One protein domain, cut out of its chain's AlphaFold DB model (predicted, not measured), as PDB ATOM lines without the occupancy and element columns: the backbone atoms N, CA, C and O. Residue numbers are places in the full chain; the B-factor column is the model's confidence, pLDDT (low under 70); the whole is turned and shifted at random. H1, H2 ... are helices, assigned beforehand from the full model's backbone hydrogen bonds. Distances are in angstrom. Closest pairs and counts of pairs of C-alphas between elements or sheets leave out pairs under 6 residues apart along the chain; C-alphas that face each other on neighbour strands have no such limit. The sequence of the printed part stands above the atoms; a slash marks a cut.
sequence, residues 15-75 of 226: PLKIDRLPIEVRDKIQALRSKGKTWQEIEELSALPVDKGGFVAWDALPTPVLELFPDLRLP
ATOM      1  N   PRO A  15      63.235  69.343 136.231       73.00
ATOM      2  CA  PRO A  15      62.678  68.004 136.122       73.00
ATOM      3  C   PRO A  15      62.094  67.789 134.722       73.00
ATOM      4  O   PRO A  15      61.328  68.610 134.213       73.00
ATOM      5  N   LEU A  16      62.472  66.681 134.090       83.69
ATOM      6  CA  LEU A  16      61.897  66.212 132.834       83.69
ATOM      7  C   LEU A  16      60.612  65.427 133.106       83.69
ATOM      8  O   LEU A  16      60.379  64.955 134.216       83.69
ATOM      9  N   LYS A  17      59.788  65.226 132.072       85.62
ATOM     10  CA  LYS A  17      58.547  64.442 132.191       85.62
ATOM     11  C   LYS A  17      58.810  63.020 132.708       85.62
ATOM     12  O   LYS A  17      58.108  62.552 133.591       85.62
ATOM     13  N   ILE A  18      59.875  62.379 132.220       87.00
ATOM     14  CA  ILE A  18      60.288  61.028 132.641       87.00
ATOM     15  C   ILE A  18      60.742  61.002 134.112       87.00
ATOM     16  O   ILE A  18      60.607  59.981 134.777       87.00
ATOM     17  N   ASP A  19      61.194  62.129 134.677       85.00
ATOM     18  CA  ASP A  19      61.562  62.191 136.099       85.00
ATOM     19  C   ASP A  19      60.341  62.062 137.029       85.00
ATOM     20  O   ASP A  19      60.518  61.778 138.213       85.00
ATOM     21  N   ARG A  20      59.121  62.260 136.506       85.50
ATOM     22  CA  ARG A  20      57.851  62.110 137.236       85.50
ATOM     23  C   ARG A  20      57.305  60.681 137.226       85.50
ATOM     24  O   ARG A  20      56.339  60.415 137.932       85.50
ATOM     25  N   LEU A  21      57.902  59.787 136.439       87.31
ATOM     26  CA  LEU A  21      57.534  58.375 136.419       87.31
ATOM     27  C   LEU A  21      58.162  57.633 137.611       87.31
ATOM     28  O   LEU A  21      59.195  58.077 138.133       87.31
ATOM     29  N   PRO A  22      57.578  56.490 138.025       86.69
ATOM     30  CA  PRO A  22      58.165  55.616 139.033       86.69
ATOM     31  C   PRO A  22      59.608  55.227 138.700       86.69
ATOM     32  O   PRO A  22      59.989  55.112 137.532       86.69
ATOM     33  N   ILE A  23      60.422  54.997 139.733       83.56
ATOM     34  CA  ILE A  23      61.840  54.665 139.550       83.56
ATOM     35  C   ILE A  23      62.038  53.377 138.745       83.56
ATOM     36  O   ILE A  23      62.885  53.348 137.861       83.56
ATOM     37  N   GLU A  24      61.164  52.396 138.944       84.62
ATOM     38  CA  GLU A  24      61.172  51.107 138.245       84.62
ATOM     39  C   GLU A  24      61.079  51.265 136.721       84.62
ATOM     40  O   GLU A  24      61.755  50.565 135.968       84.62
ATOM     41  N   VAL A  25      60.295  52.244 136.253       87.38
ATOM     42  CA  VAL A  25      60.172  52.570 134.826       87.38
ATOM     43  C   VAL A  25      61.500  53.102 134.288       87.38
ATOM     44  O   VAL A  25      61.932  52.726 133.198       87.38
ATOM     45  N   ARG A  26      62.184  53.950 135.062       87.44
ATOM     46  CA  ARG A  26      63.487  54.528 134.696       87.44
ATOM     47  C   ARG A  26      64.580  53.464 134.657       87.44
ATOM     48  O   ARG A  26      65.361  53.438 133.704       87.44
ATOM     49  N   ASP A  27      64.588  52.560 135.628       85.31
ATOM     50  CA  ASP A  27      65.529  51.440 135.685       85.31
ATOM     51  C   ASP A  27      65.308  50.484 134.510       85.31
ATOM     52  O   ASP A  27      66.261  50.027 133.873       85.31
ATOM     53  N   LYS A  28      64.044  50.245 134.135       88.19
ATOM     54  CA  LYS A  28      63.717  49.433 132.963       88.19
ATOM     55  C   LYS A  28      64.183  50.072 131.657       88.19
ATOM     56  O   LYS A  28      64.717  49.355 130.813       88.19
ATOM     57  N   ILE A  29      64.044  51.391 131.494       88.25
ATOM     58  CA  ILE A  29      64.569  52.118 130.321       88.25
ATOM     59  C   ILE A  29      66.085  51.920 130.209       88.25
ATOM     60  O   ILE A  29      66.581  51.590 129.130       88.25
ATOM     61  N   GLN A  30      66.822  52.067 131.316       87.50
ATOM     62  CA  GLN A  30      68.271  51.838 131.334       87.50
ATOM     63  C   GLN A  30      68.623  50.386 130.990       87.50
ATOM     64  O   GLN A  30      69.489  50.152 130.149       87.50
ATOM     65  N   ALA A  31      67.915  49.415 131.570       87.69
ATOM     66  CA  ALA A  31      68.137  47.994 131.311       87.69
ATOM     67  C   ALA A  31      67.808  47.583 129.865       87.69
ATOM     68  O   ALA A  31      68.462  46.708 129.300       87.69
ATOM     69  N   LEU A  32      66.790  48.183 129.242       89.62
ATOM     70  CA  LEU A  32      66.487  47.956 127.826       89.62
ATOM     71  C   LEU A  32      67.576  48.559 126.937       89.62
ATOM     72  O   LEU A  32      68.016  47.917 125.981       89.62
ATOM     73  N   ARG A  33      68.066  49.752 127.289       88.06
ATOM     74  CA  ARG A  33      69.145  50.403 126.548       88.06
ATOM     75  C   ARG A  33      70.461  49.632 126.644       88.06
ATOM     76  O   ARG A  33      71.121  49.453 125.625       88.06
ATOM     77  N   SER A  34      70.808  49.108 127.821       83.62
ATOM     78  CA  SER A  34      72.004  48.277 128.014       83.62
ATOM     79  C   SER A  34      71.924  46.935 127.278       83.62
ATOM     80  O   SER A  34      72.949  46.380 126.903       83.62
ATOM     81  N   LYS A  35      70.710  46.427 127.022       88.31
ATOM     82  CA  LYS A  35      70.451  45.248 126.175       88.31
ATOM     83  C   LYS A  35      70.480  45.553 124.671       88.31
ATOM     84  O   LYS A  35      70.172  44.674 123.872       88.31
ATOM     85  N   GLY A  36      70.823  46.781 124.279       88.38
ATOM     86  CA  GLY A  36      70.975  47.181 122.880       88.38
ATOM     87  C   GLY A  36      69.683  47.613 122.186       88.38
ATOM     88  O   GLY A  36      69.717  47.856 120.983       88.38
ATOM     89  N   LYS A  37      68.560  47.756 122.905       90.25
ATOM     90  CA  LYS A  37      67.314  48.251 122.303       90.25
ATOM     91  C   LYS A  37      67.450  49.705 121.850       90.25
ATOM     92  O   LYS A  37      68.079  50.543 122.510       90.25
ATOM     93  N   THR A  38      66.861  50.000 120.699       92.25
ATOM     94  CA  THR A  38      66.767  51.347 120.134       92.25
ATOM     95  C   THR A  38      65.700  52.166 120.858       92.25
ATOM     96  O   THR A  38      64.815  51.629 121.523       92.25
ATOM     97  N   TRP A  39      65.760  53.494 120.732       91.75
ATOM     98  CA  TRP A  39      64.758  54.366 121.352       91.75
ATOM     99  C   TRP A  39      63.348  54.149 120.800       91.75
ATOM    100  O   TRP A  39      62.387  54.328 121.539       91.75
ATOM    101  N   GLN A  40      63.239  53.746 119.532       91.94
ATOM    102  CA  GLN A  40      61.971  53.427 118.876       91.94
ATOM    103  C   GLN A  40      61.358  52.154 119.464       91.94
ATOM    104  O   GLN A  40      60.211  52.175 119.891       91.94
ATOM    105  N   GLU A  41      62.149  51.089 119.626       90.50
ATOM    106  CA  GLU A  41      61.674  49.857 120.274       90.50
ATOM    107  C   GLU A  41      61.268  50.090 121.738       90.50
ATOM    108  O   GLU A  41      60.312  49.494 122.227       90.50
ATOM    109  N   ILE A  42      61.982  50.955 122.469       91.12
ATOM    110  CA  ILE A  42      61.623  51.293 123.856       91.12
ATOM    111  C   ILE A  42      60.331  52.122 123.901       91.12
ATOM    112  O   ILE A  42      59.520  51.918 124.803       91.12
ATOM    113  N   GLU A  43      60.121  53.032 122.944       92.81
ATOM    114  CA  GLU A  43      58.858  53.768 122.797       92.81
ATOM    115  C   GLU A  43      57.691  52.804 122.549       92.81
ATOM    116  O   GLU A  43      56.688  52.875 123.259       92.81
ATOM    117  N   GLU A  44      57.843  51.859 121.622       91.00
ATOM    118  CA  GLU A  44      56.824  50.846 121.316       91.00
ATOM    119  C   GLU A  44      56.495  49.983 122.538       91.00
ATOM    120  O   GLU A  44      55.331  49.842 122.907       91.00
ATOM    121  N   LEU A  45      57.518  49.484 123.239       89.81
ATOM    122  CA  LEU A  45      57.339  48.726 124.479       89.81
ATOM    123  C   LEU A  45      56.690  49.561 125.589       89.81
ATOM    124  O   LEU A  45      55.994  49.017 126.442       89.81
ATOM    125  N   SER A  46      56.910  50.876 125.608       90.44
ATOM    126  CA  SER A  46      56.300  51.750 126.612       90.44
ATOM    127  C   SER A  46      54.809  51.979 126.379       90.44
ATOM    128  O   SER A  46      54.104  52.262 127.338       90.44
ATOM    129  N   ALA A  47      54.337  51.859 125.136       90.38
ATOM    130  CA  ALA A  47      52.927  52.005 124.782       90.38
ATOM    131  C   ALA A  47      52.115  50.724 125.042       90.38
ATOM    132  O   ALA A  47      50.886  50.760 125.075       90.38
ATOM    133  N   LEU A  48      52.790  49.583 125.211       89.81
ATOM    134  CA  LEU A  48      52.130  48.317 125.489       89.81
ATOM    135  C   LEU A  48      51.664  48.234 126.954       89.81
ATOM    136  O   LEU A  48      52.363  48.699 127.858       89.81
ATOM    137  N   PRO A  49      50.521  47.578 127.211       87.56
ATOM    138  CA  PRO A  49      50.122  47.168 128.551       87.56
ATOM    139  C   PRO A  49      51.146  46.225 129.201       87.56
ATOM    140  O   PRO A  49      51.833  45.462 128.513       87.56
ATOM    141  N   VAL A  50      51.236  46.243 130.534       86.81
ATOM    142  CA  VAL A  50      52.219  45.440 131.290       86.81
ATOM    143  C   VAL A  50      52.019  43.932 131.082       86.81
ATOM    144  O   VAL A  50      52.987  43.189 130.947       86.81
ATOM    145  N   ASP A  51      50.770  43.483 130.955       84.75
ATOM    146  CA  ASP A  51      50.380  42.105 130.631       84.75
ATOM    147  C   ASP A  51      50.847  41.646 129.239       84.75
ATOM    148  O   ASP A  51      51.023  40.451 129.008       84.75
ATOM    149  N   LYS A  52      51.116  42.586 128.323       83.12
ATOM    150  CA  LYS A  52      51.556  42.317 126.942       83.12
ATOM    151  C   LYS A  52      53.047  42.570 126.717       83.12
ATOM    152  O   LYS A  52      53.490  42.687 125.577       83.12
ATOM    153  N   GLY A  53      53.830  42.652 127.792       81.62
ATOM    154  CA  GLY A  53      55.274  42.892 127.723       81.62
ATOM    155  C   GLY A  53      55.669  44.367 127.744       81.62
ATOM    156  O   GLY A  53      56.853  44.681 127.589       81.62
ATOM    157  N   GLY A  54      54.710  45.265 127.976       87.81
ATOM    158  CA  GLY A  54      55.005  46.639 128.335       87.81
ATOM    159  C   GLY A  54      55.578  46.762 129.742       87.81
ATOM    160  O   GLY A  54      55.604  45.815 130.528       87.81
ATOM    161  N   PHE A  55      56.083  47.946 130.067       90.38
ATOM    162  CA  PHE A  55      56.741  48.185 131.356       90.38
ATOM    163  C   PHE A  55      56.245  49.426 132.093       90.38
ATOM    164  O   PHE A  55      56.735  49.720 133.182       90.38
ATOM    165  N   VAL A  56      55.288  50.153 131.518       89.31
ATOM    166  CA  VAL A  56      54.651  51.296 132.169       89.31
ATOM    167  C   VAL A  56      53.216  50.913 132.494       89.31
ATOM    168  O   VAL A  56      52.412  50.661 131.603       89.31
ATOM    169  N   ALA A  57      52.889  50.870 133.783       89.75
ATOM    170  CA  ALA A  57      51.524  50.658 134.245       89.75
ATOM    171  C   ALA A  57      50.740  51.977 134.164       89.75
ATOM    172  O   ALA A  57      50.522  52.624 135.185       89.75
ATOM    173  N   TRP A  58      50.367  52.406 132.953       88.62
ATOM    174  CA  TRP A  58      49.694  53.693 132.725       88.62
ATOM    175  C   TRP A  58      48.441  53.866 133.587       88.62
ATOM    176  O   TRP A  58      48.293  54.895 134.238       88.62
ATOM    177  N   ASP A  59      47.616  52.828 133.697       87.50
ATOM    178  CA  ASP A  59      46.365  52.861 134.467       87.50
ATOM    179  C   ASP A  59      46.576  53.040 135.982       87.50
ATOM    180  O   ASP A  59      45.670  53.455 136.698       87.50
ATOM    181  N   ALA A  60      47.781  52.740 136.477       88.12
ATOM    182  CA  ALA A  60      48.148  52.879 137.883       88.12
ATOM    183  C   ALA A  60      48.820  54.229 138.202       88.12
ATOM    184  O   ALA A  60      49.158  54.491 139.360       88.12
ATOM    185  N   LEU A  61      49.058  55.085 137.200       88.00
ATOM    186  CA  LEU A  61      49.730  56.367 137.402       88.00
ATOM    187  C   LEU A  61      48.756  57.460 137.873       88.00
ATOM    188  O   LEU A  61      47.612  57.519 137.424       88.00
ATOM    189  N   PRO A  62      49.211  58.398 138.727       87.69
ATOM    190  CA  PRO A  62      48.403  59.548 139.122       87.69
ATOM    191  C   PRO A  62      47.983  60.405 137.917       87.69
ATOM    192  O   PRO A  62      48.797  60.669 137.028       87.69
ATOM    193  N   THR A  63      46.762  60.945 137.940       87.50
ATOM    194  CA  THR A  63      46.218  61.833 136.891       87.50
ATOM    195  C   THR A  63      47.165  62.976 136.484       87.50
ATOM    196  O   THR A  63      47.372  63.156 135.285       87.50
ATOM    197  N   PRO A  64      47.852  63.681 137.413       86.75
ATOM    198  CA  PRO A  64      48.804  64.736 137.041       86.75
ATOM    199  C   PRO A  64      50.008  64.245 136.223       86.75
ATOM    200  O   PRO A  64      50.664  65.029 135.539       86.75
ATOM    201  N   VAL A  65      50.352  62.957 136.317       84.62
ATOM    202  CA  VAL A  65      51.421  62.339 135.522       84.62
ATOM    203  C   VAL A  65      50.887  61.936 134.150       84.62
ATOM    204  O   VAL A  65      51.573  62.158 133.156       84.62
ATOM    205  N   LEU A  66      49.659  61.419 134.080       86.31
ATOM    206  CA  LEU A  66      48.994  61.069 132.822       86.31
ATOM    207  C   LEU A  66      48.815  62.280 131.898       86.31
ATOM    208  O   LEU A  66      49.081  62.180 130.703       86.31
ATOM    209  N   GLU A  67      48.499  63.456 132.446       88.12
ATOM    210  CA  GLU A  67      48.424  64.713 131.682       88.12
ATOM    211  C   GLU A  67      49.741  65.071 130.965       88.12
ATOM    212  O   GLU A  67      49.746  65.736 129.927       88.12
ATOM    213  N   LEU A  68      50.887  64.616 131.483       84.94
ATOM    214  CA  LEU A  68      52.188  64.844 130.848       84.94
ATOM    215  C   LEU A  68      52.412  63.937 129.627       84.94
ATOM    216  O   LEU A  68      53.262  64.278 128.788       84.94
ATOM    217  N   PHE A  69      51.667  62.833 129.530       88.38
ATOM    218  CA  PHE A  69      51.779  61.772 128.527       88.38
ATOM    219  C   PHE A  69      50.396  61.424 127.935       88.38
ATOM    220  O   PHE A  69      49.904  60.317 128.142       88.38
ATOM    221  N   PRO A  70      49.777  62.339 127.164       84.88
ATOM    222  CA  PRO A  70      48.422  62.143 126.632       84.88
ATOM    223  C   PRO A  70      48.299  60.931 125.696       84.88
ATOM    224  O   PRO A  70      47.246  60.313 125.624       84.88
ATOM    225  N   ASP A  71      49.389  60.564 125.021       87.19
ATOM    226  CA  ASP A  71      49.437  59.429 124.096       87.19
ATOM    227  C   ASP A  71      49.720  58.082 124.797       87.19
ATOM    228  O   ASP A  71      49.931  57.085 124.109       87.19
ATOM    229  N   LEU A  72      49.819  58.052 126.137       87.50
ATOM    230  CA  LEU A  72      50.174  56.862 126.933       87.50
ATOM    231  C   LEU A  72      51.415  56.123 126.400       87.50
ATOM    232  O   LEU A  72      51.483  54.900 126.329       87.50
ATOM    233  N   ARG A  73      52.416  56.900 125.986       90.75
ATOM    234  CA  ARG A  73      53.695  56.413 125.465       90.75
ATOM    235  C   ARG A  73      54.822  57.335 125.883       90.75
ATOM    236  O   ARG A  73      54.603  58.508 126.199       90.75
ATOM    237  N   LEU A  74      56.046  56.825 125.823       90.50
ATOM    238  CA  LEU A  74      57.267  57.597 126.029       90.50
ATOM    239  C   LEU A  74      57.901  57.930 124.673       90.50
ATOM    240  O   LEU A  74      58.569  57.072 124.104       90.50
ATOM    241  N   PRO A  75      57.761  59.169 124.157       90.56
ATOM    242  CA  PRO A  75      58.346  59.526 122.869       90.56
ATOM    243  C   PRO A  75      59.867  59.345 122.875       90.56
ATOM    244  O   PRO A  75      60.543  59.830 123.793       90.56
TER     245      PRO A  75
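What this domain is: This is residues 15 to 75 of the 226 residues of the protein "DUF3486 family protein" of Acidobacterium sp. 4Y35 (UniProt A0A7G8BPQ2). Two helices, H2 and H3, make a V whose corner is their link, residues 35 to 38, and two very short helices, H1 and H4, lie close to each other toward its open end. From the end of H3 a long stretch without a named element, residues 48 to 62, leads across to H4, and the last residues, 67 to 75, fold back from H4 toward H3. The printed part has 61 residues with four named helices, in the order H1, H2, H3, H4, and no named strand. The class is all helix, though the helices hold under half of the residues, 29 of 61. The whole is compact, with a radius of gyration of the C-alphas of 11.0 A, and the C-alphas span 32 by 27 by 18 A.

Where its parts are: The printed part begins at Pro 15. H1 is residues 17 to 20, with C-alpha 17 at (58.547, 64.442, 132.191). H2 is residues 23 to 34, the longest helix, 16.6 A from first to last C-alpha, with C-alpha 23 at (61.840, 54.665, 139.550). H3 is residues 39 to 47, 12.5 A from first to last C-alpha. H4 is residues 63 to 66, and its last C-alpha, 66, is at (48.994, 61.069, 132.822).

How they stand to each other: H2 and H3 only just touch, with 3 pairs of C-alphas within 8 A, and H2 does so with residues 29 to 33 alone. Their closest C-alphas are those of Leu 32 and Ile 42, 7.1 A apart. They run opposite ways at a steep tilt of 37 degrees, only just past shallow, and form a helical hairpin. H1 is close to H2 but not clearly touching: their closest C-alphas, those of Ile 18 and Arg 26, are 7.5 A apart. H1 is also close to H4 but not clearly touching, with the closest C-alphas, those of Arg 20 and Val 65, 6.7 A apart. H1 and H3, H2 and H4, and H3 and H4 are apart. In H2 and H3 every O i to N i+4 pair is within hydrogen-bond range; H1 and H4, with 4 residues each, are too short for such a pair, and in each the one O i to N i+3 pair is within range.

The domain as a whole: The two C-alphas farthest apart, those of Gly 36 and Thr 63, are 32.0 A from each other. The C-alphas of Pro 15 and Pro 75, the first and last printed residues, are 16.3 A apart. The links from H1 to H2 and from H2 to H3 are tight, with 2 and 4 residues, and the link from H3 to H4 is long, with 15 residues. The C-alphas of that long link lie 5 to 14 A from the mean of the C-alphas. The printed part has no cut. The mean pLDDT of the printed part is 87.6, and no printed residue is under 70.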